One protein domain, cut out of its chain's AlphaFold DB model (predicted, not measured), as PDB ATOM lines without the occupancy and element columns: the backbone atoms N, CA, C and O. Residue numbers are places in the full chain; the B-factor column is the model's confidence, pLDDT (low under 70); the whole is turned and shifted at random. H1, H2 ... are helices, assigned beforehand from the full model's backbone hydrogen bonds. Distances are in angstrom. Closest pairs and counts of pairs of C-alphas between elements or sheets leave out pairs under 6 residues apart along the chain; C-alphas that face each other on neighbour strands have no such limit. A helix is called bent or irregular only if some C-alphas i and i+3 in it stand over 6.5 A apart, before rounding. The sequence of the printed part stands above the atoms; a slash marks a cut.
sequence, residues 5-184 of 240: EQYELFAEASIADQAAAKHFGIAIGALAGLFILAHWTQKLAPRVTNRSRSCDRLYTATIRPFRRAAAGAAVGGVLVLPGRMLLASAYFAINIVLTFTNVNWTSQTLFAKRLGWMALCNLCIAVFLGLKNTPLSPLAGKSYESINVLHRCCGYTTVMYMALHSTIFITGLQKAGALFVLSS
ATOM      1  N   GLU A   5       8.128 -14.245  12.205       77.44
ATOM      2  CA  GLU A   5       7.977 -12.908  11.625       77.44
ATOM      3  C   GLU A   5       6.608 -12.690  10.950       77.44
ATOM      4  O   GLU A   5       5.991 -11.638  11.093       77.44
ATOM      5  N   GLN A   6       6.059 -13.698  10.259       72.00
ATOM      6  CA  GLN A   6       4.719 -13.589   9.675       72.00
ATOM      7  C   GLN A   6       3.633 -13.505  10.752       72.00
ATOM      8  O   GLN A   6       2.666 -12.763  10.578       72.00
ATOM      9  N   TYR A   7       3.774 -14.240  11.859       76.06
ATOM     10  CA  TYR A   7       2.827 -14.159  12.974       76.06
ATOM     11  C   TYR A   7       2.859 -12.787  13.652       76.06
ATOM     12  O   TYR A   7       1.792 -12.239  13.928       76.06
ATOM     13  N   GLU A   8       4.045 -12.214  13.855       81.38
ATOM     14  CA  GLU A   8       4.202 -10.858  14.392       81.38
ATOM     15  C   GLU A   8       3.560  -9.814  13.473       81.38
ATOM     16  O   GLU A   8       2.732  -9.026  13.929       81.38
ATOM     17  N   LEU A   9       3.799  -9.891  12.159       80.81
ATOM     18  CA  LEU A   9       3.160  -9.001  11.181       80.81
ATOM     19  C   LEU A   9       1.625  -9.092  11.203       80.81
ATOM     20  O   LEU A   9       0.931  -8.075  11.105       80.81
ATOM     21  N   PHE A  10       1.063 -10.299  11.334       78.69
ATOM     22  CA  PHE A  10      -0.387 -10.471  11.460       78.69
ATOM     23  C   PHE A  10      -0.932  -9.924  12.783       78.69
ATOM     24  O   PHE A  10      -2.044  -9.385  12.792       78.69
ATOM     25  N   ALA A  11      -0.175 -10.057  13.875       81.25
ATOM     26  CA  ALA A  11      -0.537  -9.522  15.179       81.25
ATOM     27  C   ALA A  11      -0.539  -7.986  15.161       81.25
ATOM     28  O   ALA A  11      -1.555  -7.379  15.506       81.25
ATOM     29  N   GLU A  12       0.522  -7.355  14.656       83.31
ATOM     30  CA  GLU A  12       0.616  -5.897  14.515       83.31
ATOM     31  C   GLU A  12      -0.512  -5.329  13.648       83.31
ATOM     32  O   GLU A  12      -1.184  -4.370  14.037       83.31
ATOM     33  N   ALA A  13      -0.787  -5.964  12.503       79.38
ATOM     34  CA  ALA A  13      -1.889  -5.564  11.635       79.38
ATOM     35  C   ALA A  13      -3.248  -5.672  12.348       79.38
ATOM     36  O   ALA A  13      -4.086  -4.781  12.217       79.38
ATOM     37  N   SER A  14      -3.464  -6.723  13.149       80.69
ATOM     38  CA  SER A  14      -4.709  -6.877  13.911       80.69
ATOM     39  C   SER A  14      -4.895  -5.789  14.974       80.69
ATOM     40  O   SER A  14      -6.003  -5.277  15.131       80.69
ATOM     41  N   ILE A  15      -3.816  -5.380  15.648       83.75
ATOM     42  CA  ILE A  15      -3.833  -4.298  16.640       83.75
ATOM     43  C   ILE A  15      -4.144  -2.964  15.953       83.75
ATOM     44  O   ILE A  15      -4.986  -2.199  16.428       83.75
ATOM     45  N   ALA A  16      -3.514  -2.696  14.805       83.12
ATOM     46  CA  ALA A  16      -3.764  -1.490  14.020       83.12
ATOM     47  C   ALA A  16      -5.215  -1.412  13.510       83.12
ATOM     48  O   ALA A  16      -5.814  -0.332  13.502       83.12
ATOM     49  N   ASP A  17      -5.799  -2.544  13.116       83.88
ATOM     50  CA  ASP A  17      -7.193  -2.636  12.680       83.88
ATOM     51  C   ASP A  17      -8.182  -2.403  13.830       83.88
ATOM     52  O   ASP A  17      -9.125  -1.620  13.688       83.88
ATOM     53  N   GLN A  18      -7.941  -3.003  14.999       84.50
ATOM     54  CA  GLN A  18      -8.748  -2.760  16.199       84.50
ATOM     55  C   GLN A  18      -8.668  -1.301  16.652       84.50
ATOM     56  O   GLN A  18      -9.685  -0.685  16.984       84.50
ATOM     57  N   ALA A  19      -7.467  -0.716  16.626       84.50
ATOM     58  CA  ALA A  19      -7.284   0.694  16.917       84.50
ATOM     59  C   ALA A  19      -8.102   1.548  15.942       84.50
ATOM     60  O   ALA A  19      -8.811   2.454  16.372       84.50
ATOM     61  N   ALA A  20      -8.067   1.258  14.642       82.81
ATOM     62  CA  ALA A  20      -8.855   1.984  13.650       82.81
ATOM     63  C   ALA A  20     -10.366   1.876  13.890       82.81
ATOM     64  O   ALA A  20     -11.054   2.894  13.832       82.81
ATOM     65  N   ALA A  21     -10.873   0.691  14.240       84.56
ATOM     66  CA  ALA A  21     -12.274   0.494  14.608       84.56
ATOM     67  C   ALA A  21     -12.667   1.311  15.856       84.56
ATOM     68  O   ALA A  21     -13.718   1.958  15.882       84.56
ATOM     69  N   LYS A  22     -11.792   1.369  16.869       84.56
ATOM     70  CA  LYS A  22     -11.992   2.210  18.060       84.56
ATOM     71  C   LYS A  22     -12.014   3.700  17.704       84.56
ATOM     72  O   LYS A  22     -12.926   4.415  18.122       84.56
ATOM     73  N   HIS A  23     -11.053   4.169  16.907       85.94
ATOM     74  CA  HIS A  23     -11.015   5.556  16.432       85.94
ATOM     75  C   HIS A  23     -12.246   5.899  15.591       85.94
ATOM     76  O   HIS A  23     -12.780   6.995  15.724       85.94
ATOM     77  N   PHE A  24     -12.738   4.960  14.779       86.81
ATOM     78  CA  PHE A  24     -13.962   5.122  14.005       86.81
ATOM     79  C   PHE A  24     -15.174   5.346  14.914       86.81
ATOM     80  O   PHE A  24     -15.908   6.317  14.735       86.81
ATOM     81  N   GLY A  25     -15.350   4.497  15.933       82.81
ATOM     82  CA  GLY A  25     -16.425   4.642  16.915       82.81
ATOM     83  C   GLY A  25     -16.370   5.984  17.652       82.81
ATOM     84  O   GLY A  25     -17.383   6.678  17.745       82.81
ATOM     85  N   ILE A  26     -15.180   6.394  18.106       85.50
ATOM     86  CA  ILE A  26     -14.973   7.688  18.776       85.50
ATOM     87  C   ILE A  26     -15.270   8.852  17.823       85.50
ATOM     88  O   ILE A  26     -15.987   9.773  18.202       85.50
ATOM     89  N   ALA A  27     -14.760   8.819  16.590       85.50
ATOM     90  CA  ALA A  27     -14.932   9.894  15.615       85.50
ATOM     91  C   ALA A  27     -16.403  10.084  15.225       85.50
ATOM     92  O   ALA A  27     -16.902  11.210  15.205       85.50
ATOM     93  N   ILE A  28     -17.121   8.989  14.966       84.00
ATOM     94  CA  ILE A  28     -18.548   9.031  14.639       84.00
ATOM     95  C   ILE A  28     -19.376   9.451  15.858       84.00
ATOM     96  O   ILE A  28     -20.282  10.275  15.723       84.00
ATOM     97  N   GLY A  29     -19.050   8.941  17.049       81.50
ATOM     98  CA  GLY A  29     -19.695   9.342  18.299       81.50
ATOM     99  C   GLY A  29     -19.507  10.831  18.599       81.50
ATOM    100  O   GLY A  29     -20.473  11.524  18.916       81.50
ATOM    101  N   ALA A  30     -18.293  11.352  18.417       82.25
ATOM    102  CA  ALA A  30     -17.977  12.770  18.569       82.25
ATOM    103  C   ALA A  30     -18.708  13.632  17.531       82.25
ATOM    104  O   ALA A  30     -19.278  14.664  17.884       82.25
ATOM    105  N   LEU A  31     -18.757  13.191  16.268       80.38
ATOM    106  CA  LEU A  31     -19.496  13.871  15.206       80.38
ATOM    107  C   LEU A  31     -20.995  13.951  15.536       80.38
ATOM    108  O   LEU A  31     -21.593  15.023  15.425       80.38
ATOM    109  N   ALA A  32     -21.592  12.846  15.992       74.62
ATOM    110  CA  ALA A  32     -22.986  12.807  16.426       74.62
ATOM    111  C   ALA A  32     -23.229  13.705  17.652       74.62
ATOM    112  O   ALA A  32     -24.174  14.496  17.658       74.62
ATOM    113  N   GLY A  33     -22.352  13.639  18.659       75.38
ATOM    114  CA  GLY A  33     -22.423  14.445  19.877       75.38
ATOM    115  C   GLY A  33     -22.330  15.945  19.604       75.38
ATOM    116  O   GLY A  33     -23.169  16.707  20.084       75.38
ATOM    117  N   LEU A  34     -21.385  16.378  18.765       76.50
ATOM    118  CA  LEU A  34     -21.242  17.777  18.351       76.50
ATOM    119  C   LEU A  34     -22.507  18.287  17.651       76.50
ATOM    120  O   LEU A  34     -22.951  19.408  17.899       76.50
ATOM    121  N   PHE A  35     -23.129  17.448  16.824       70.06
ATOM    122  CA  PHE A  35     -24.362  17.795  16.125       70.06
ATOM    123  C   PHE A  35     -25.566  17.915  17.072       70.06
ATOM    124  O   PHE A  35     -26.385  18.826  16.925       70.06
ATOM    125  N   ILE A  36     -25.657  17.032  18.071       71.56
ATOM    126  CA  ILE A  36     -26.676  17.090  19.128       71.56
ATOM    127  C   ILE A  36     -26.472  18.351  19.981       71.56
ATOM    128  O   ILE A  36     -27.410  19.125  20.164       71.56
ATOM    129  N   LEU A  37     -25.249  18.629  20.437       69.56
ATOM    130  CA  LEU A  37     -24.925  19.831  21.215       69.56
ATOM    131  C   LEU A  37     -25.237  21.118  20.434       69.56
ATOM    132  O   LEU A  37     -25.836  22.047  20.982       69.56
ATOM    133  N   ALA A  38     -24.913  21.165  19.140       66.75
ATOM    134  CA  ALA A  38     -25.266  22.282  18.265       66.75
ATOM    135  C   ALA A  38     -26.792  22.486  18.161       66.75
ATOM    136  O   ALA A  38     -27.265  23.621  18.160       66.75
ATOM    137  N   HIS A  39     -27.583  21.410  18.129       68.38
ATOM    138  CA  HIS A  39     -29.044  21.506  18.133       68.38
ATOM    139  C   HIS A  39     -29.590  22.060  19.461       68.38
ATOM    140  O   HIS A  39     -30.414  22.979  19.469       68.38
ATOM    141  N   TRP A  40     -29.116  21.542  20.598       69.12
ATOM    142  CA  TRP A  40     -29.597  21.963  21.918       69.12
ATOM    143  C   TRP A  40     -29.171  23.384  22.279       69.12
ATOM    144  O   TRP A  40     -29.984  24.137  22.817       69.12
ATOM    145  N   THR A  41     -27.952  23.792  21.922       63.69
ATOM    146  CA  THR A  41     -27.505  25.188  22.067       63.69
ATOM    147  C   THR A  41     -28.398  26.132  21.265       63.69
ATOM    148  O   THR A  41     -28.858  27.132  21.807       63.69
ATOM    149  N   GLN A  42     -28.757  25.785  20.024       64.25
ATOM    150  CA  GLN A  42     -29.686  26.577  19.208       64.25
ATOM    151  C   GLN A  42     -31.110  26.634  19.783       64.25
ATOM    152  O   GLN A  42     -31.771  27.665  19.673       64.25
ATOM    153  N   LYS A  43     -31.593  25.551  20.403       67.94
ATOM    154  CA  LYS A  43     -32.944  25.469  20.980       67.94
ATOM    155  C   LYS A  43     -33.070  26.198  22.321       67.94
ATOM    156  O   LYS A  43     -34.107  26.800  22.601       67.94
ATOM    157  N   LEU A  44     -32.034  26.134  23.156       67.00
ATOM    158  CA  LEU A  44     -32.028  26.719  24.500       67.00
ATOM    159  C   LEU A  44     -31.568  28.177  24.506       67.00
ATOM    160  O   LEU A  44     -32.030  28.951  25.342       67.00
ATOM    161  N   ALA A  45     -30.723  28.589  23.562       61.06
ATOM    162  CA  ALA A  45     -30.214  29.951  23.532       61.06
ATOM    163  C   ALA A  45     -31.286  31.052  23.425       61.06
ATOM    164  O   ALA A  45     -31.215  31.972  24.235       61.06
ATOM    165  N   PRO A  46     -32.322  30.983  22.560       58.19
ATOM    166  CA  PRO A  46     -33.362  32.017  22.536       58.19
ATOM    167  C   PRO A  46     -34.191  32.084  23.831       58.19
ATOM    168  O   PRO A  46     -34.771  33.122  24.134       58.19
ATOM    169  N   ARG A  47     -34.229  31.009  24.635       59.66
ATOM    170  CA  ARG A  47     -34.881  31.018  25.959       59.66
ATOM    171  C   ARG A  47     -34.027  31.709  27.025       59.66
ATOM    172  O   ARG A  47     -34.575  32.272  27.966       59.66
ATOM    173  N   VAL A  48     -32.702  31.682  26.872       56.28
ATOM    174  CA  VAL A  48     -31.742  32.321  27.785       56.28
ATOM    175  C   VAL A  48     -31.502  33.788  27.410       56.28
ATOM    176  O   VAL A  48     -31.434  34.638  28.298       56.28
ATOM    177  N   THR A  49     -31.433  34.125  26.117       55.62
ATOM    178  CA  THR A  49     -31.192  35.509  25.663       55.62
ATOM    179  C   THR A  49     -32.380  36.436  25.894       55.62
ATOM    180  O   THR A  49     -32.172  37.620  26.146       55.62
ATOM    181  N   ASN A  50     -33.608  35.907  25.959       53.03
ATOM    182  CA  ASN A  50     -34.793  36.684  26.347       53.03
ATOM    183  C   ASN A  50     -34.737  37.195  27.810       53.03
ATOM    184  O   ASN A  50     -35.557  38.014  28.213       53.03
ATOM    185  N   ARG A  51     -33.766  36.736  28.620       52.94
ATOM    186  CA  ARG A  51     -33.597  37.125  30.030       52.94
ATOM    187  C   ARG A  51     -32.472  38.146  30.274       52.94
ATOM    188  O   ARG A  51     -32.441  38.732  31.350       52.94
ATOM    189  N   SER A  52     -31.547  38.380  29.329       54.81
ATOM    190  CA  SER A  52     -30.405  39.301  29.534       54.81
ATOM    191  C   SER A  52     -29.823  39.886  28.235       54.81
ATOM    192  O   SER A  52     -29.358  39.157  27.357       54.81
ATOM    193  N   ARG A  53     -29.764  41.227  28.155       54.81
ATOM    194  CA  ARG A  53     -29.287  42.011  26.991       54.81
ATOM    195  C   ARG A  53     -27.787  41.848  26.681       54.81
ATOM    196  O   ARG A  53     -27.382  42.059  25.540       54.81
ATOM    197  N   SER A  54     -26.957  41.468  27.659       57.06
ATOM    198  CA  SER A  54     -25.508  41.257  27.457       57.06
ATOM    199  C   SER A  54     -25.202  39.910  26.795       57.06
ATOM    200  O   SER A  54     -24.364  39.837  25.896       57.06
ATOM    201  N   CYS A  55     -25.936  38.857  27.170       55.38
ATOM    202  CA  CYS A  55     -25.818  37.537  26.545       55.38
ATOM    203  C   CYS A  55     -26.304  37.543  25.093       55.38
ATOM    204  O   CYS A  55     -25.767  36.806  24.272       55.38
ATOM    205  N   ASP A  56     -27.263  38.405  24.752       56.50
ATOM    206  CA  ASP A  56     -27.800  38.510  23.392       56.50
ATOM    207  C   ASP A  56     -26.760  39.050  22.387       56.50
ATOM    208  O   ASP A  56     -26.704  38.611  21.238       56.50
ATOM    209  N   ARG A  57     -25.848  39.926  22.837       57.16
ATOM    210  CA  ARG A  57     -24.758  40.486  22.013       57.16
ATOM    211  C   ARG A  57     -23.645  39.464  21.743       57.16
ATOM    212  O   ARG A  57     -23.169  39.355  20.616       57.16
ATOM    213  N   LEU A  58     -23.277  38.665  22.750       61.41
ATOM    214  CA  LEU A  58     -22.293  37.582  22.605       61.41
ATOM    215  C   LEU A  58     -22.864  36.402  21.796       61.41
ATOM    216  O   LEU A  58     -22.180  35.845  20.935       61.41
ATOM    217  N   TYR A  59     -24.142  36.076  22.011       60.00
ATOM    218  CA  TYR A  59     -24.896  35.084  21.242       60.00
ATOM    219  C   TYR A  59     -24.993  35.470  19.760       60.00
ATOM    220  O   TYR A  59     -24.680  34.672  18.878       60.00
ATOM    221  N   THR A  60     -25.374  36.713  19.455       57.69
ATOM    222  CA  THR A  60     -25.494  37.171  18.063       57.69
ATOM    223  C   THR A  60     -24.152  37.301  17.345       57.69
ATOM    224  O   THR A  60     -24.126  37.063  16.140       57.69
ATOM    225  N   ALA A  61     -23.051  37.610  18.037       58.38
ATOM    226  CA  ALA A  61     -21.719  37.695  17.433       58.38
ATOM    227  C   ALA A  61     -21.124  36.317  17.084       58.38
ATOM    228  O   ALA A  61     -20.528  36.150  16.023       58.38
ATOM    229  N   THR A  62     -21.323  35.315  17.945       59.44
ATOM    230  CA  THR A  62     -20.708  33.984  17.792       59.44
ATOM    231  C   THR A  62     -21.586  33.000  17.013       59.44
ATOM    232  O   THR A  62     -21.090  32.245  16.179       59.44
ATOM    233  N   ILE A  63     -22.909  33.025  17.217       58.56
ATOM    234  CA  ILE A  63     -23.816  31.983  16.703       58.56
ATOM    235  C   ILE A  63     -24.498  32.377  15.386       58.56
ATOM    236  O   ILE A  63     -24.851  31.492  14.609       58.56
ATOM    237  N   ARG A  64     -24.633  33.670  15.034       59.03
ATOM    238  CA  ARG A  64     -25.126  34.072  13.692       59.03
ATOM    239  C   ARG A  64     -24.280  33.545  12.524       59.03
ATOM    240  O   ARG A  64     -24.908  33.076  11.570       59.03
ATOM    241  N   PRO A  65     -22.933  33.615  12.524       57.81
ATOM    242  CA  PRO A  65     -22.142  33.079  11.416       57.81
ATOM    243  C   PRO A  65     -22.274  31.555  11.325       57.81
ATOM    244  O   PRO A  65     -22.510  31.041  10.236       57.81
ATOM    245  N   PHE A  66     -22.273  30.847  12.459       55.16
ATOM    246  CA  PHE A  66     -22.512  29.400  12.504       55.16
ATOM    247  C   PHE A  66     -23.921  29.023  12.015       55.16
ATOM    248  O   PHE A  66     -24.091  28.087  11.241       55.16
ATOM    249  N   ARG A  67     -24.945  29.802  12.386       56.38
ATOM    250  CA  ARG A  67     -26.326  29.624  11.918       56.38
ATOM    251  C   ARG A  67     -26.459  29.885  10.422       56.38
ATOM    252  O   ARG A  67     -27.171  29.143   9.763       56.38
ATOM    253  N   ARG A  68     -25.785  30.900   9.870       55.78
ATOM    254  CA  ARG A  68     -25.752  31.156   8.417       55.78
ATOM    255  C   ARG A  68     -25.009  30.047   7.668       55.78
ATOM    256  O   ARG A  68     -25.506  29.582   6.649       55.78
ATOM    257  N   ALA A  69     -23.898  29.565   8.221       52.31
ATOM    258  CA  ALA A  69     -23.154  28.427   7.690       52.31
ATOM    259  C   ALA A  69     -23.930  27.101   7.787       52.31
ATOM    260  O   ALA A  69     -23.704  26.217   6.975       52.31
ATOM    261  N   ALA A  70     -24.861  26.959   8.738       46.78
ATOM    262  CA  ALA A  70     -25.706  25.774   8.899       46.78
ATOM    263  C   ALA A  70     -27.056  25.854   8.149       46.78
ATOM    264  O   ALA A  70     -27.596  24.811   7.774       46.78
ATOM    265  N   ALA A  71     -27.598  27.058   7.926       53.25
ATOM    266  CA  ALA A  71     -28.919  27.291   7.324       53.25
ATOM    267  C   ALA A  71     -28.946  27.163   5.793       53.25
ATOM    268  O   ALA A  71     -29.999  26.878   5.232       53.25
ATOM    269  N   GLY A  72     -27.796  27.297   5.134       49.69
ATOM    270  CA  GLY A  72     -27.670  27.057   3.702       49.69
ATOM    271  C   GLY A  72     -27.789  28.277   2.823       49.69
ATOM    272  O   GLY A  72     -28.580  29.183   3.061       49.69
ATOM    273  N   ALA A  73     -26.939  28.276   1.800       48.31
ATOM    274  CA  ALA A  73     -26.956  29.226   0.710       48.31
ATOM    275  C   ALA A  73     -27.584  28.527  -0.497       48.31
ATOM    276  O   ALA A  73     -27.167  27.430  -0.872       48.31
ATOM    277  N   ALA A  74     -28.595  29.155  -1.094       43.53
ATOM    278  CA  ALA A  74     -29.088  28.741  -2.396       43.53
ATOM    279  C   ALA A  74     -28.029  29.123  -3.434       43.53
ATOM    280  O   ALA A  74     -27.806  30.303  -3.695       43.53
ATOM    281  N   VAL A  75     -27.354  28.126  -3.999       42.41
ATOM    282  CA  VAL A  75     -26.433  28.316  -5.122       42.41
ATOM    283  C   VAL A  75     -27.131  27.736  -6.345       42.41
ATOM    284  O   VAL A  75     -27.414  26.543  -6.389       42.41
ATOM    285  N   GLY A  76     -27.492  28.595  -7.303       44.97
ATOM    286  CA  GLY A  76     -28.081  28.168  -8.580       44.97
ATOM    287  C   GLY A  76     -29.439  27.460  -8.474       44.97
ATOM    288  O   GLY A  76     -29.661  26.470  -9.160       44.97
ATOM    289  N   GLY A  77     -30.341  27.916  -7.596       40.84
ATOM    290  CA  GLY A  77     -31.702  27.362  -7.488       40.84
ATOM    291  C   GLY A  77     -31.824  26.048  -6.704       40.84
ATOM    292  O   GLY A  77     -32.937  25.572  -6.491       40.84
ATOM    293  N   VAL A  78     -30.716  25.489  -6.206       44.59
ATOM    294  CA  VAL A  78     -30.720  24.315  -5.320       44.59
ATOM    295  C   VAL A  78     -30.502  24.767  -3.878       44.59
ATOM    296  O   VAL A  78     -29.499  25.401  -3.547       44.59
ATOM    297  N   LEU A  79     -31.448  24.434  -2.996       53.12
ATOM    298  CA  LEU A  79     -31.322  24.665  -1.559       53.12
ATOM    299  C   LEU A  79     -30.319  23.663  -0.973       53.12
ATOM    300  O   LEU A  79     -30.673  22.552  -0.570       53.12
ATOM    301  N   VAL A  80     -29.047  24.045  -0.931       48.53
ATOM    302  CA  VAL A  80     -28.020  23.258  -0.253       48.53
ATOM    303  C   VAL A  80     -28.226  23.436   1.248       48.53
ATOM    304  O   VAL A  80     -28.073  24.539   1.755       48.53
ATOM    305  N   LEU A  81     -28.587  22.367   1.971       59.81
ATOM    306  CA  LEU A  81     -28.506  22.324   3.438       59.81
ATOM    307  C   LEU A  81     -27.056  21.949   3.820       59.81
ATOM    308  O   LEU A  81     -26.746  20.755   3.911       59.81
ATOM    309  N   PRO A  82     -26.146  22.913   4.057       59.81
ATOM    310  CA  PRO A  82     -24.728  22.680   4.310       59.81
ATOM    311  C   PRO A  82     -24.519  21.782   5.520       59.81
ATOM    312  O   PRO A  82     -23.620  20.959   5.497       59.81
ATOM    313  N   GLY A  83     -25.402  21.811   6.524       61.81
ATOM    314  CA  GLY A  83     -25.320  20.881   7.651       61.81
ATOM    315  C   GLY A  83     -25.495  19.401   7.272       61.81
ATOM    316  O   GLY A  83     -24.940  18.542   7.947       61.81
ATOM    317  N   ARG A  84     -26.245  19.071   6.209       66.06
ATOM    318  CA  ARG A  84     -26.388  17.683   5.718       66.06
ATOM    319  C   ARG A  84     -25.191  17.272   4.861       66.06
ATOM    320  O   ARG A  84     -24.681  16.170   5.035       66.06
ATOM    321  N   MET A  85     -24.727  18.161   3.980       69.00
ATOM    322  CA  MET A  85     -23.552  17.898   3.140       69.00
ATOM    323  C   MET A  85     -22.257  17.848   3.951       69.00
ATOM    324  O   MET A  85     -21.408  17.002   3.693       69.00
ATOM    325  N   LEU A  86     -22.123  18.692   4.975       73.25
ATOM    326  CA  LEU A  86     -20.996  18.680   5.904       73.25
ATOM    327  C   LEU A  86     -20.953  17.377   6.705       73.25
ATOM    328  O   LEU A  86     -19.899  16.775   6.845       73.25
ATOM    329  N   LEU A  87     -22.104  16.900   7.190       75.56
ATOM    330  CA  LEU A  87     -22.168  15.646   7.939       75.56
ATOM    331  C   LEU A  87     -21.833  14.437   7.053       75.56
ATOM    332  O   LEU A  87     -21.063  13.573   7.462       75.56
ATOM    333  N   ALA A  88     -22.373  14.394   5.830       78.56
ATOM    334  CA  ALA A  88     -22.063  13.340   4.869       78.56
ATOM    335  C   ALA A  88     -20.587  13.374   4.433       78.56
ATOM    336  O   ALA A  88     -19.934  12.335   4.414       78.56
ATOM    337  N   SER A  89     -20.037  14.555   4.135       80.50
ATOM    338  CA  SER A  89     -18.621  14.704   3.764       80.50
ATOM    339  C   SER A  89     -17.679  14.356   4.913       80.50
ATOM    340  O   SER A  89     -16.715  13.636   4.681       80.50
ATOM    341  N   ALA A  90     -17.979  14.763   6.150       83.12
ATOM    342  CA  ALA A  90     -17.221  14.350   7.330       83.12
ATOM    343  C   ALA A  90     -17.263  12.826   7.524       83.12
ATOM    344  O   ALA A  90     -16.230  12.212   7.767       83.12
ATOM    345  N   TYR A  91     -18.431  12.199   7.348       87.31
ATOM    346  CA  TYR A  91     -18.570  10.741   7.383       87.31
ATOM    347  C   TYR A  91     -17.701  10.044   6.320       87.31
ATOM    348  O   TYR A  91     -16.979   9.097   6.643       87.31
ATOM    349  N   PHE A  92     -17.720  10.516   5.070       87.31
ATOM    350  CA  PHE A  92     -16.871   9.958   4.012       87.31
ATOM    351  C   PHE A  92     -15.383  10.214   4.273       87.31
ATOM    352  O   PHE A  92     -14.572   9.315   4.072       87.31
ATOM    353  N   ALA A  93     -15.022  11.393   4.780       87.19
ATOM    354  CA  ALA A  93     -13.648  11.724   5.138       87.19
ATOM    355  C   ALA A  93     -13.116  10.804   6.247       87.19
ATOM    356  O   ALA A  93     -12.035  10.248   6.092       87.19
ATOM    357  N   ILE A  94     -13.891  10.567   7.315       87.94
ATOM    358  CA  ILE A  94     -13.536   9.618   8.387       87.94
ATOM    359  C   ILE A  94     -13.297   8.223   7.801       87.94
ATOM    360  O   ILE A  94     -12.298   7.582   8.117       87.94
ATOM    361  N   ASN A  95     -14.183   7.774   6.913       90.12
ATOM    362  CA  ASN A  95     -14.057   6.486   6.243       90.12
ATOM    363  C   ASN A  95     -12.778   6.374   5.410       90.12
ATOM    364  O   ASN A  95     -12.064   5.385   5.534       90.12
ATOM    365  N   ILE A  96     -12.470   7.379   4.590       88.69
ATOM    366  CA  ILE A  96     -11.269   7.389   3.747       88.69
ATOM    367  C   ILE A  96     -10.015   7.438   4.622       88.69
ATOM    368  O   ILE A  96      -9.146   6.579   4.496       88.69
ATOM    369  N   VAL A  97      -9.939   8.388   5.557       88.31
ATOM    370  CA  VAL A  97      -8.775   8.561   6.436       88.31
ATOM    371  C   VAL A  97      -8.496   7.276   7.206       88.31
ATOM    372  O   VAL A  97      -7.379   6.769   7.158       88.31
ATOM    373  N   LEU A  98      -9.500   6.684   7.855       86.88
ATOM    374  CA  LEU A  98      -9.299   5.461   8.634       86.88
ATOM    375  C   LEU A  98      -9.061   4.224   7.765       86.88
ATOM    376  O   LEU A  98      -8.422   3.286   8.232       86.88
ATOM    377  N   THR A  99      -9.485   4.223   6.502       86.81
ATOM    378  CA  THR A  99      -9.147   3.139   5.568       86.81
ATOM    379  C   THR A  99      -7.670   3.153   5.193       86.81
ATOM    380  O   THR A  99      -7.084   2.083   5.099       86.81
ATOM    381  N   PHE A 100      -7.060   4.331   5.012       85.56
ATOM    382  CA  PHE A 100      -5.680   4.456   4.520       85.56
ATOM    383  C   PHE A 100      -4.628   4.743   5.605       85.56
ATOM    384  O   PHE A 100      -3.435   4.593   5.355       85.56
ATOM    385  N   THR A 101      -5.033   5.123   6.817       82.56
ATOM    386  CA  THR A 101      -4.094   5.415   7.916       82.56
ATOM    387  C   THR A 101      -3.552   4.129   8.542       82.56
ATOM    388  O   THR A 101      -4.331   3.256   8.921       82.56
ATOM    389  N   ASN A 102      -2.232   4.032   8.731       74.00
ATOM    390  CA  ASN A 102      -1.553   2.871   9.333       74.00
ATOM    391  C   ASN A 102      -1.845   1.538   8.615       74.00
ATOM    392  O   ASN A 102      -1.981   0.495   9.253       74.00
ATOM    393  N   VAL A 103      -1.975   1.575   7.286       74.88
ATOM    394  CA  VAL A 103      -2.139   0.367   6.471       74.88
ATOM    395  C   VAL A 103      -0.790  -0.285   6.218       74.88
ATOM    396  O   VAL A 103       0.141   0.353   5.726       74.88
ATOM    397  N   ASN A 104      -0.719  -1.584   6.491       73.19
ATOM    398  CA  ASN A 104       0.403  -2.413   6.092       73.19
ATOM    399  C   ASN A 104       0.214  -2.874   4.631       73.19
ATOM    400  O   ASN A 104      -0.675  -3.670   4.325       73.19
ATOM    401  N   TRP A 105       1.048  -2.349   3.729       76.06
ATOM    402  CA  TRP A 105       1.005  -2.638   2.289       76.06
ATOM    403  C   TRP A 105       1.783  -3.897   1.886       76.06
ATOM    404  O   TRP A 105       1.785  -4.263   0.713       76.06
ATOM    405  N   THR A 106       2.416  -4.583   2.842       76.25
ATOM    406  CA  THR A 106       3.277  -5.748   2.591       76.25
ATOM    407  C   THR A 106       2.502  -6.933   2.014       76.25
ATOM    408  O   THR A 106       3.058  -7.733   1.267       76.25
ATOM    409  N   SER A 107       1.199  -7.043   2.298       75.56
ATOM    410  CA  SER A 107       0.333  -8.051   1.683       75.56
ATOM    411  C   SER A 107      -1.044  -7.494   1.340       75.56
ATOM    412  O   SER A 107      -1.697  -6.835   2.150       75.56
ATOM    413  N   GLN A 108      -1.544  -7.866   0.159       83.00
ATOM    414  CA  GLN A 108      -2.907  -7.544  -0.271       83.00
ATOM    415  C   GLN A 108      -3.963  -8.118   0.684       83.00
ATOM    416  O   GLN A 108      -5.020  -7.516   0.862       83.00
ATOM    417  N   THR A 109      -3.677  -9.245   1.347       83.38
ATOM    418  CA  THR A 109      -4.603  -9.846   2.318       83.38
ATOM    419  C   THR A 109      -4.720  -9.021   3.601       83.38
ATOM    420  O   THR A 109      -5.798  -8.990   4.189       83.38
ATOM    421  N   LEU A 110      -3.665  -8.304   4.011       84.12
ATOM    422  CA  LEU A 110      -3.704  -7.402   5.170       84.12
ATOM    423  C   LEU A 110      -4.562  -6.172   4.873       84.12
ATOM    424  O   LEU A 110      -5.458  -5.841   5.647       84.12
ATOM    425  N   PHE A 111      -4.369  -5.556   3.706       86.44
ATOM    426  CA  PHE A 111      -5.225  -4.451   3.281       86.44
ATOM    427  C   PHE A 111      -6.687  -4.889   3.112       86.44
ATOM    428  O   PHE A 111      -7.604  -4.184   3.533       86.44
ATOM    429  N   ALA A 112      -6.924  -6.092   2.581       88.00
ATOM    430  CA  ALA A 112      -8.270  -6.645   2.523       88.00
ATOM    431  C   ALA A 112      -8.890  -6.766   3.923       88.00
ATOM    432  O   ALA A 112     -10.034  -6.354   4.106       88.00
ATOM    433  N   LYS A 113      -8.157  -7.256   4.933       86.38
ATOM    434  CA  LYS A 113      -8.659  -7.328   6.320       86.38
ATOM    435  C   LYS A 113      -9.091  -5.959   6.849       86.38
ATOM    436  O   LYS A 113     -10.189  -5.862   7.399       86.38
ATOM    437  N   ARG A 114      -8.317  -4.900   6.590       87.50
ATOM    438  CA  ARG A 114      -8.688  -3.521   6.951       87.50
ATOM    439  C   ARG A 114     -10.022  -3.096   6.333       87.50
ATOM    440  O   ARG A 114     -10.873  -2.548   7.029       87.50
ATOM    441  N   LEU A 115     -10.248  -3.397   5.054       90.44
ATOM    442  CA  LEU A 115     -11.528  -3.117   4.388       90.44
ATOM    443  C   LEU A 115     -12.695  -3.889   5.021       90.44
ATOM    444  O   LEU A 115     -13.791  -3.347   5.138       90.44
ATOM    445  N   GLY A 116     -12.453  -5.120   5.480       88.25
ATOM    446  CA  GLY A 116     -13.436  -5.918   6.219       88.25
ATOM    447  C   GLY A 116     -13.840  -5.269   7.549       88.25
ATOM    448  O   GLY A 116     -15.030  -5.145   7.836       88.25
ATOM    449  N   TRP A 117     -12.870  -4.767   8.320       87.81
ATOM    450  CA  TRP A 117     -13.137  -4.014   9.554       87.81
ATOM    451  C   TRP A 117     -13.930  -2.732   9.292       87.81
ATOM    452  O   TRP A 117     -14.916  -2.464   9.977       87.81
ATOM    453  N   MET A 118     -13.561  -1.970   8.259       90.69
ATOM    454  CA  MET A 118     -14.307  -0.771   7.867       90.69
ATOM    455  C   MET A 118     -15.738  -1.109   7.425       90.69
ATOM    456  O   MET A 118     -16.670  -0.379   7.771       90.69
ATOM    457  N   ALA A 119     -15.949  -2.223   6.714       91.12
ATOM    458  CA  ALA A 119     -17.286  -2.700   6.365       91.12
ATOM    459  C   ALA A 119     -18.116  -3.009   7.621       91.12
ATOM    460  O   ALA A 119     -19.249  -2.543   7.724       91.12
ATOM    461  N   LEU A 120     -17.546  -3.721   8.600       89.19
ATOM    462  CA  LEU A 120     -18.223  -4.056   9.855       89.19
ATOM    463  C   LEU A 120     -18.612  -2.803  10.650       89.19
ATOM    464  O   LEU A 120     -19.753  -2.669  11.086       89.19
ATOM    465  N   CYS A 121     -17.697  -1.842  10.794       89.44
ATOM    466  CA  CYS A 121     -17.987  -0.598  11.497       89.44
ATOM    467  C   CYS A 121     -19.120   0.201  10.828       89.44
ATOM    468  O   CYS A 121     -20.006   0.724  11.513       89.44
ATOM    469  N   ASN A 122     -19.134   0.268   9.494       91.69
ATOM    470  CA  ASN A 122     -20.217   0.916   8.752       91.69
ATOM    471  C   ASN A 122     -21.537   0.148   8.840       91.69
ATOM    472  O   ASN A 122     -22.586   0.789   8.925       91.69
ATOM    473  N   LEU A 123     -21.495  -1.186   8.886       90.50
ATOM    474  CA  LEU A 123     -22.673  -2.021   9.103       90.50
ATOM    475  C   LEU A 123     -23.312  -1.708  10.459       90.50
ATOM    476  O   LEU A 123     -24.515  -1.461  10.515       90.50
ATOM    477  N   CYS A 124     -22.519  -1.641  11.533       89.00
ATOM    478  CA  CYS A 124     -23.012  -1.311  12.873       89.00
ATOM    479  C   CYS A 124     -23.708   0.059  12.905       89.00
ATOM    480  O   CYS A 124     -24.799   0.190  13.461       89.00
ATOM    481  N   ILE A 125     -23.120   1.073  12.259       88.00
ATOM    482  CA  ILE A 125     -23.751   2.394  12.131       88.00
ATOM    483  C   ILE A 125     -25.024   2.315  11.296       88.00
ATOM    484  O   ILE A 125     -26.033   2.907  11.675       88.00
ATOM    485  N   ALA A 126     -24.998   1.616  10.160       89.50
ATOM    486  CA  ALA A 126     -26.160   1.485   9.292       89.50
ATOM    487  C   ALA A 126     -27.329   0.849  10.052       89.50
ATOM    488  O   ALA A 126     -28.427   1.403  10.031       89.50
ATOM    489  N   VAL A 127     -27.085  -0.239  10.787       88.19
ATOM    490  CA  VAL A 127     -28.084  -0.870  11.657       88.19
ATOM    491  C   VAL A 127     -28.589   0.142  12.679       88.19
ATOM    492  O   VAL A 127     -29.785   0.410  12.701       88.19
ATOM    493  N   PHE A 128     -27.697   0.784  13.439       85.50
ATOM    494  CA  PHE A 128     -28.077   1.770  14.451       85.50
ATOM    495  C   PHE A 128     -28.969   2.885  13.883       85.50
ATOM    496  O   PHE A 128     -30.034   3.151  14.429       85.50
ATOM    497  N   LEU A 129     -28.597   3.494  12.753       83.44
ATOM    498  CA  LEU A 129     -29.379   4.554  12.102       83.44
ATOM    499  C   LEU A 129     -30.702   4.058  11.492       83.44
ATOM    500  O   LEU A 129     -31.606   4.864  11.275       83.44
ATOM    501  N   GLY A 130     -30.820   2.761  11.200       79.81
ATOM    502  CA  GLY A 130     -32.024   2.141  10.642       79.81
ATOM    503  C   GLY A 130     -33.124   1.866  11.674       79.81
ATOM    504  O   GLY A 130     -34.274   1.625  11.299       79.81
ATOM    505  N   LEU A 131     -32.816   1.921  12.976       79.44
ATOM    506  CA  LEU A 131     -33.810   1.713  14.028       79.44
ATOM    507  C   LEU A 131     -34.776   2.911  14.108       79.44
ATOM    508  O   LEU A 131     -34.396   4.035  14.449       79.44
ATOM    509  N   LYS A 132     -36.069   2.653  13.864       63.97
ATOM    510  CA  LYS A 132     -37.151   3.658  13.925       63.97
ATOM    511  C   LYS A 132     -37.305   4.324  15.300       63.97
ATOM    512  O   LYS A 132     -37.736   5.469  15.364       63.97
ATOM    513  N   ASN A 133     -36.901   3.636  16.371       63.44
ATOM    514  CA  ASN A 133     -36.958   4.120  17.756       63.44
ATOM    515  C   ASN A 133     -35.596   4.611  18.275       63.44
ATOM    516  O   ASN A 133     -35.324   4.538  19.472       63.44
ATOM    517  N   THR A 134     -34.699   5.078  17.401       65.12
ATOM    518  CA  THR A 134     -33.422   5.618  17.874       65.12
ATOM    519  C   THR A 134     -33.645   6.854  18.754       65.12
ATOM    520  O   THR A 134     -34.309   7.799  18.315       65.12
ATOM    521  N   PRO A 135     -33.018   6.936  19.947       57.59
ATOM    522  CA  PRO A 135     -33.053   8.147  20.773       57.59
ATOM    523  C   PRO A 135     -32.431   9.352  20.050       57.59
ATOM    524  O   PRO A 135     -32.651  10.493  20.443       57.59
ATOM    525  N   LEU A 136     -31.699   9.111  18.954       59.53
ATOM    526  CA  LEU A 136     -31.071  10.123  18.113       59.53
ATOM    527  C   LEU A 136     -32.077  11.055  17.419       59.53
ATOM    528  O   LEU A 136     -31.792  12.240  17.276       59.53
ATOM    529  N   SER A 137     -33.244  10.552  17.000       60.22
ATOM    530  CA  SER A 137     -34.272  11.361  16.323       60.22
ATOM    531  C   SER A 137     -34.824  12.482  17.228       60.22
ATOM    532  O   SER A 137     -34.722  13.657  16.850       60.22
ATOM    533  N   PRO A 138     -35.300  12.193  18.459       58.97
ATOM    534  CA  PRO A 138     -35.716  13.238  19.393       58.97
ATOM    535  C   PRO A 138     -34.547  14.078  19.939       58.97
ATOM    536  O   PRO A 138     -34.737  15.274  20.160       58.97
ATOM    537  N   LEU A 139     -33.340  13.515  20.123       57.16
ATOM    538  CA  LEU A 139     -32.180  14.277  20.625       57.16
ATOM    539  C   LEU A 139     -31.606  15.263  19.607       57.16
ATOM    540  O   LEU A 139     -31.202  16.358  19.990       57.16
ATOM    541  N   ALA A 140     -31.531  14.883  18.332       59.88
ATOM    542  CA  ALA A 140     -30.964  15.724  17.282       59.88
ATOM    543  C   ALA A 140     -31.998  16.675  16.653       59.88
ATOM    544  O   ALA A 140     -31.631  17.498  15.811       59.88
ATOM    545  N   GLY A 141     -33.286  16.535  17.003       57.53
ATOM    546  CA  GLY A 141     -34.392  17.310  16.431       57.53
ATOM    547  C   GLY A 141     -34.462  17.226  14.904       57.53
ATOM    548  O   GLY A 141     -34.888  18.170  14.236       57.53
ATOM    549  N   LYS A 142     -33.974  16.120  14.336       63.62
ATOM    550  CA  LYS A 142     -33.876  15.885  12.895       63.62
ATOM    551  C   LYS A 142     -34.994  14.949  12.472       63.62
ATOM    552  O   LYS A 142     -35.186  13.905  13.079       63.62
ATOM    553  N   SER A 143     -35.691  15.308  11.393       65.88
ATOM    554  CA  SER A 143     -36.686  14.426  10.776       65.88
ATOM    555  C   SER A 143     -36.063  13.073  10.414       65.88
ATOM    556  O   SER A 143     -34.915  13.014   9.953       65.88
ATOM    557  N   TYR A 144     -36.856  12.011  10.565       66.38
ATOM    558  CA  TYR A 144     -36.522  10.642  10.173       66.38
ATOM    559  C   TYR A 144     -36.008  10.556   8.728       66.38
ATOM    560  O   TYR A 144     -35.084   9.801   8.443       66.38
ATOM    561  N   GLU A 145     -36.504  11.405   7.822       68.31
ATOM    562  CA  GLU A 145     -36.009  11.486   6.442       68.31
ATOM    563  C   GLU A 145     -34.513  11.815   6.363       68.31
ATOM    564  O   GLU A 145     -33.790  11.257   5.541       68.31
ATOM    565  N   SER A 146     -34.022  12.692   7.244       70.25
ATOM    566  CA  SER A 146     -32.609  13.076   7.273       70.25
ATOM    567  C   SER A 146     -31.719  11.944   7.778       70.25
ATOM    568  O   SER A 146     -30.585  11.827   7.320       70.25
ATOM    569  N   ILE A 147     -32.214  11.146   8.727       76.44
ATOM    570  CA  ILE A 147     -31.501   9.988   9.284       76.44
ATOM    571  C   ILE A 147     -31.495   8.850   8.259       76.44
ATOM    572  O   ILE A 147     -30.465   8.224   8.035       76.44
ATOM    573  N   ASN A 148     -32.608   8.656   7.552       80.62
ATOM    574  CA  ASN A 148     -32.742   7.643   6.512       80.62
ATOM    575  C   ASN A 148     -31.772   7.868   5.334       80.62
ATOM    576  O   ASN A 148     -31.241   6.911   4.777       80.62
ATOM    577  N   VAL A 149     -31.484   9.125   4.970       81.88
ATOM    578  CA  VAL A 149     -30.438   9.431   3.973       81.88
ATOM    579  C   VAL A 149     -29.065   8.945   4.449       81.88
ATOM    580  O   VAL A 149     -28.350   8.312   3.678       81.88
ATOM    581  N   LEU A 150     -28.715   9.171   5.720       81.81
ATOM    582  CA  LEU A 150     -27.446   8.701   6.286       81.81
ATOM    583  C   LEU A 150     -27.391   7.175   6.387       81.81
ATOM    584  O   LEU A 150     -26.368   6.594   6.041       81.81
ATOM    585  N   HIS A 151     -28.488   6.525   6.789       88.25
ATOM    586  CA  HIS A 151     -28.608   5.066   6.785       88.25
ATOM    587  C   HIS A 151     -28.301   4.491   5.394       88.25
ATOM    588  O   HIS A 151     -27.482   3.582   5.272       88.25
ATOM    589  N   ARG A 152     -28.870   5.080   4.330       88.06
ATOM    590  CA  ARG A 152     -28.584   4.680   2.939       88.06
ATOM    591  C   ARG A 152     -27.116   4.883   2.570       88.06
ATOM    592  O   ARG A 152     -26.509   3.969   2.024       88.06
ATOM    593  N   CYS A 153     -26.530   6.038   2.893       87.88
ATOM    594  CA  CYS A 153     -25.105   6.288   2.658       87.88
ATOM    595  C   CYS A 153     -24.213   5.255   3.369       87.88
ATOM    596  O   CYS A 153     -23.280   4.735   2.756       87.88
ATOM    597  N   CYS A 154     -24.528   4.910   4.622       90.25
ATOM    598  CA  CYS A 154     -23.788   3.905   5.387       90.25
ATOM    599  C   CYS A 154     -23.958   2.499   4.803       90.25
ATOM    600  O   CYS A 154     -22.981   1.763   4.673       90.25
ATOM    601  N   GLY A 155     -25.176   2.144   4.385       90.44
ATOM    602  CA  GLY A 155     -25.465   0.875   3.719       90.44
ATOM    603  C   GLY A 155     -24.688   0.713   2.411       90.44
ATOM    604  O   GLY A 155     -24.011  -0.294   2.223       90.44
ATOM    605  N   TYR A 156     -24.692   1.728   1.538       92.19
ATOM    606  CA  TYR A 156     -23.914   1.695   0.293       92.19
ATOM    607  C   TYR A 156     -22.411   1.573   0.548       92.19
ATOM    608  O   TYR A 156     -21.741   0.768  -0.096       92.19
ATOM    609  N   THR A 157     -21.893   2.314   1.528       92.56
ATOM    610  CA  THR A 157     -20.474   2.264   1.909       92.56
ATOM    611  C   THR A 157     -20.090   0.887   2.464       92.56
ATOM    612  O   THR A 157     -19.043   0.352   2.110       92.56
ATOM    613  N   THR A 158     -20.967   0.267   3.261       94.19
ATOM    614  CA  THR A 158     -20.789  -1.098   3.788       94.19
ATOM    615  C   THR A 158     -20.666  -2.123   2.664       94.19
ATOM    616  O   THR A 158     -19.721  -2.909   2.643       94.19
ATOM    617  N   VAL A 159     -21.599  -2.103   1.705       93.94
ATOM    618  CA  VAL A 159     -21.601  -3.062   0.590       93.94
ATOM    619  C   VAL A 159     -20.394  -2.841  -0.323       93.94
ATOM    620  O   VAL A 159     -19.761  -3.807  -0.741       93.94
ATOM    621  N   MET A 160     -20.023  -1.583  -0.579       94.25
ATOM    622  CA  MET A 160     -18.820  -1.240  -1.337       94.25
ATOM    623  C   MET A 160     -17.553  -1.789  -0.665       94.25
ATOM    624  O   MET A 160     -16.763  -2.464  -1.324       94.25
ATOM    625  N   TYR A 161     -17.368  -1.562   0.640       93.62
ATOM    626  CA  TYR A 161     -16.208  -2.096   1.360       93.62
ATOM    627  C   TYR A 161     -16.201  -3.622   1.417       93.62
ATOM    628  O   TYR A 161     -15.140  -4.215   1.253       93.62
ATOM    629  N   MET A 162     -17.359  -4.267   1.573       93.62
ATOM    630  CA  MET A 162     -17.461  -5.729   1.545       93.62
ATOM    631  C   MET A 162     -17.087  -6.312   0.171       93.62
ATOM    632  O   MET A 162     -16.400  -7.336   0.092       93.62
ATOM    633  N   ALA A 163     -17.488  -5.651  -0.919       93.69
ATOM    634  CA  ALA A 163     -17.121  -6.050  -2.276       93.69
ATOM    635  C   ALA A 163     -15.611  -5.885  -2.525       93.69
ATOM    636  O   ALA A 163     -14.963  -6.791  -3.057       93.69
ATOM    637  N   LEU A 164     -15.025  -4.762  -2.091       93.38
ATOM    638  CA  LEU A 164     -13.580  -4.532  -2.171       93.38
ATOM    639  C   LEU A 164     -12.793  -5.520  -1.294       93.38
ATOM    640  O   LEU A 164     -11.802  -6.082  -1.752       93.38
ATOM    641  N   HIS A 165     -13.258  -5.784  -0.070       92.19
ATOM    642  CA  HIS A 165     -12.691  -6.798   0.820       92.19
ATOM    643  C   HIS A 165     -12.648  -8.160   0.126       92.19
ATOM    644  O   HIS A 165     -11.573  -8.735  -0.014       92.19
ATOM    645  N   SER A 166     -13.789  -8.637  -0.374       91.00
ATOM    646  CA  SER A 166     -13.896  -9.949  -1.021       91.00
ATOM    647  C   SER A 166     -12.982 -10.064  -2.246       91.00
ATOM    648  O   SER A 166     -12.238 -11.033  -2.382       91.00
ATOM    649  N   THR A 167     -12.988  -9.059  -3.125       93.12
ATOM    650  CA  THR A 167     -12.195  -9.082  -4.367       93.12
ATOM    651  C   THR A 167     -10.688  -9.024  -4.104       93.12
ATOM    652  O   THR A 167      -9.930  -9.826  -4.658       93.12
ATOM    653  N   ILE A 168     -10.230  -8.130  -3.225       92.56
ATOM    654  CA  ILE A 168      -8.804  -7.995  -2.887       92.56
ATOM    655  C   ILE A 168      -8.325  -9.202  -2.067       92.56
ATOM    656  O   ILE A 168      -7.210  -9.679  -2.271       92.56
ATOM    657  N   PHE A 169      -9.168  -9.748  -1.187       90.19
ATOM    658  CA  PHE A 169      -8.833 -10.934  -0.399       90.19
ATOM    659  C   PHE A 169      -8.649 -12.173  -1.282       90.19
ATOM    660  O   PHE A 169      -7.622 -12.841  -1.183       90.19
ATOM    661  N   ILE A 170      -9.595 -12.450  -2.189       91.00
ATOM    662  CA  ILE A 170      -9.524 -13.603  -3.099       91.00
ATOM    663  C   ILE A 170      -8.319 -13.481  -4.039       91.00
ATOM    664  O   ILE A 170      -7.559 -14.437  -4.187       91.00
ATOM    665  N   THR A 171      -8.096 -12.305  -4.633       91.31
ATOM    666  CA  THR A 171      -6.932 -12.086  -5.511       91.31
ATOM    667  C   THR A 171      -5.607 -12.188  -4.752       91.31
ATOM    668  O   THR A 171      -4.647 -12.753  -5.276       91.31
ATOM    669  N   GLY A 172      -5.556 -11.718  -3.501       87.38
ATOM    670  CA  GLY A 172      -4.407 -11.896  -2.613       87.38
ATOM    671  C   GLY A 172      -4.125 -13.370  -2.301       87.38
ATOM    672  O   GLY A 172      -2.983 -13.809  -2.410       87.38
ATOM    673  N   LEU A 173      -5.161 -14.156  -1.986       87.75
ATOM    674  CA  LEU A 173      -5.034 -15.601  -1.764       87.75
ATOM    675  C   LEU A 173      -4.599 -16.350  -3.025       87.75
ATOM    676  O   LEU A 173      -3.776 -17.259  -2.938       87.75
ATOM    677  N   GLN A 174      -5.115 -15.957  -4.192       90.00
ATOM    678  CA  GLN A 174      -4.733 -16.547  -5.472       90.00
ATOM    679  C   GLN A 174      -3.244 -16.343  -5.759       90.00
ATOM    680  O   GLN A 174      -2.556 -17.304  -6.093       90.00
ATOM    681  N   LYS A 175      -2.722 -15.121  -5.581       88.12
ATOM    682  CA  LYS A 175      -1.290 -14.837  -5.770       88.12
ATOM    683  C   LYS A 175      -0.399 -15.570  -4.770       88.12
ATOM    684  O   LYS A 175       0.716 -15.939  -5.114       88.12
ATOM    685  N   ALA A 176      -0.895 -15.799  -3.557       84.12
ATOM    686  CA  ALA A 176      -0.195 -16.566  -2.531       84.12
ATOM    687  C   ALA A 176      -0.315 -18.094  -2.709       84.12
ATOM    688  O   ALA A 176       0.226 -18.838  -1.894       84.12
ATOM    689  N   GLY A 177      -1.054 -18.584  -3.717       86.06
ATOM    690  CA  GLY A 177      -1.312 -20.018  -3.907       86.06
ATOM    691  C   GLY A 177      -2.155 -20.655  -2.791       86.06
ATOM    692  O   GLY A 177      -2.170 -21.873  -2.642       86.06
ATOM    693  N   ALA A 178      -2.864 -19.848  -1.998       86.38
ATOM    694  CA  ALA A 178      -3.534 -20.256  -0.762       86.38
ATOM    695  C   ALA A 178      -5.069 -20.293  -0.885       86.38
ATOM    696  O   ALA A 178      -5.789 -20.071   0.087       86.38
ATOM    697  N   LEU A 179      -5.598 -20.581  -2.080       87.56
ATOM    698  CA  LEU A 179      -7.049 -20.617  -2.324       87.56
ATOM    699  C   LEU A 179      -7.791 -21.648  -1.464       87.56
ATOM    700  O   LEU A 179      -8.965 -21.447  -1.166       87.56
ATOM    701  N   PHE A 180      -7.109 -22.699  -1.001       86.38
ATOM    702  CA  PHE A 180      -7.676 -23.697  -0.087       86.38
ATOM    703  C   PHE A 180      -8.233 -23.080   1.211       86.38
ATOM    704  O   PHE A 180      -9.125 -23.651   1.833       86.38
ATOM    705  N   VAL A 181      -7.758 -21.891   1.609       84.12
ATOM    706  CA  VAL A 181      -8.266 -21.151   2.776       84.12
ATOM    707  C   VAL A 181      -9.749 -20.791   2.615       84.12
ATOM    708  O   VAL A 181     -10.483 -20.775   3.609       84.12
ATOM    709  N   LEU A 182     -10.221 -20.566   1.381       85.44
ATOM    710  CA  LEU A 182     -11.628 -20.269   1.082       85.44
ATOM    711  C   LEU A 182     -12.566 -21.439   1.399       85.44
ATOM    712  O   LEU A 182     -13.750 -21.219   1.625       85.44
ATOM    713  N   SER A 183     -12.050 -22.667   1.473       87.44
ATOM    714  CA  SER A 183     -12.833 -23.854   1.829       87.44
ATOM    715  C   SER A 183     -13.051 -24.011   3.339       87.44
ATOM    716  O   SER A 183     -13.639 -24.998   3.778       87.44
ATOM    717  N   SER A 184     -12.579 -23.068   4.158       85.44
ATOM    718  CA  SER A 184     -12.813 -23.094   5.602       85.44
ATOM    719  C   SER A 184     -14.237 -22.655   5.963       85.44
ATOM    720  O   SER A 184     -14.833 -21.790   5.321       85.44
TER     721      SER A 184
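This is residues 5 to 184 of the 240 residues of the protein "Ferric oxidoreductase domain-containing protein" of Friedmanniomyces simplex (UniProt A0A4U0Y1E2). A long, loose up-and-down bundle of four helices, H1, H3, H4 and H6, makes a rod, with H4 and H6 packed side by side as its closest pair. H1, the longest helix, runs on past one end of the bundle, where H2 folds back from it toward the start of H3; short H5, which comes between H4 and H6 along the chain, packs on H1 at residues 35 to 40, and short H7 turns off the end of H6. The printed part has 180 residues with seven named helices, H1 to H7 in chain order, and no named strand: the class is all helix. The whole is loose, with a radius of gyration of the C-alphas of 21.5 A and spans of 74 by 35 by 33 A.

H1, residues 5 to 49, begins at C-alpha 5 (7.977, -12.908, 11.625) and is 63.8 A long. It has a kink of 32 degrees near residue 43 and is only just irregular: C-alphas 43 and 46 are 6.7 A apart. H2, residues 53 to 71, is 24.6 A long, with a kink of 44 degrees near residue 62; it too is only just irregular, C-alphas 62 and 65 being 6.6 A apart. H3, residues 82 to 100, is 26.4 A long, and H4, residues 108 to 130, 32.6 A. H5 is residues 136 to 140. H6, residues 144 to 175, is 46.3 A long and ends at C-alpha 175 (-1.290, -14.837, -5.770). H7 is residues 179 to 183.

H1 and H3 are the hubs, touching four helices each. H1 touches H3 with residues 20 to 31, opposite ways at a shallow tilt of 14 degrees; their closest C-alphas, of Ala 20 and Leu 98, are 6.1 A apart. H1 touches H4 the same way at a shallow tilt of 28 degrees, closest at Asp 17 and Arg 114, C-alphas 6.0 A apart. H4 and H6 touch with 53 pairs of C-alphas within 8 A, opposite ways at a shallow tilt of 19 degrees, closest at Ala 119 and Thr 158, C-alphas 4.6 A apart. H3 and H4 form a helical hairpin. H3 and H6 only just touch, with 3 pairs of C-alphas within 8 A, while H1 and H6 are apart. H2 touches H1 at a steep tilt of 52 degrees, the C-alphas of Thr 49 and Asp 56 being closest at 5.1 A. H5 touches H1, its closest C-alphas, of Ile 36 and Ala 140, being 4.9 A apart. H6 and H7 only just touch, only at the corner, with 3 pairs of C-alphas within 8 A. Each O i to N i+4 pair is within hydrogen-bond range in H3, H4 and H5; the counts are 39 of 41 in H1, 10 of 15 in H2, 27 of 28 in H6 and 0 of 1 in H7, where 2 of 2 O i to N i+3 pairs are within range.

The two C-alphas farthest apart, of Arg 53 and Gly 177, are 74.7 A apart. The printed part has no cut and no long link. Confidence is low, with pLDDT under 70, in residues 37 to 85 and 132 to 145.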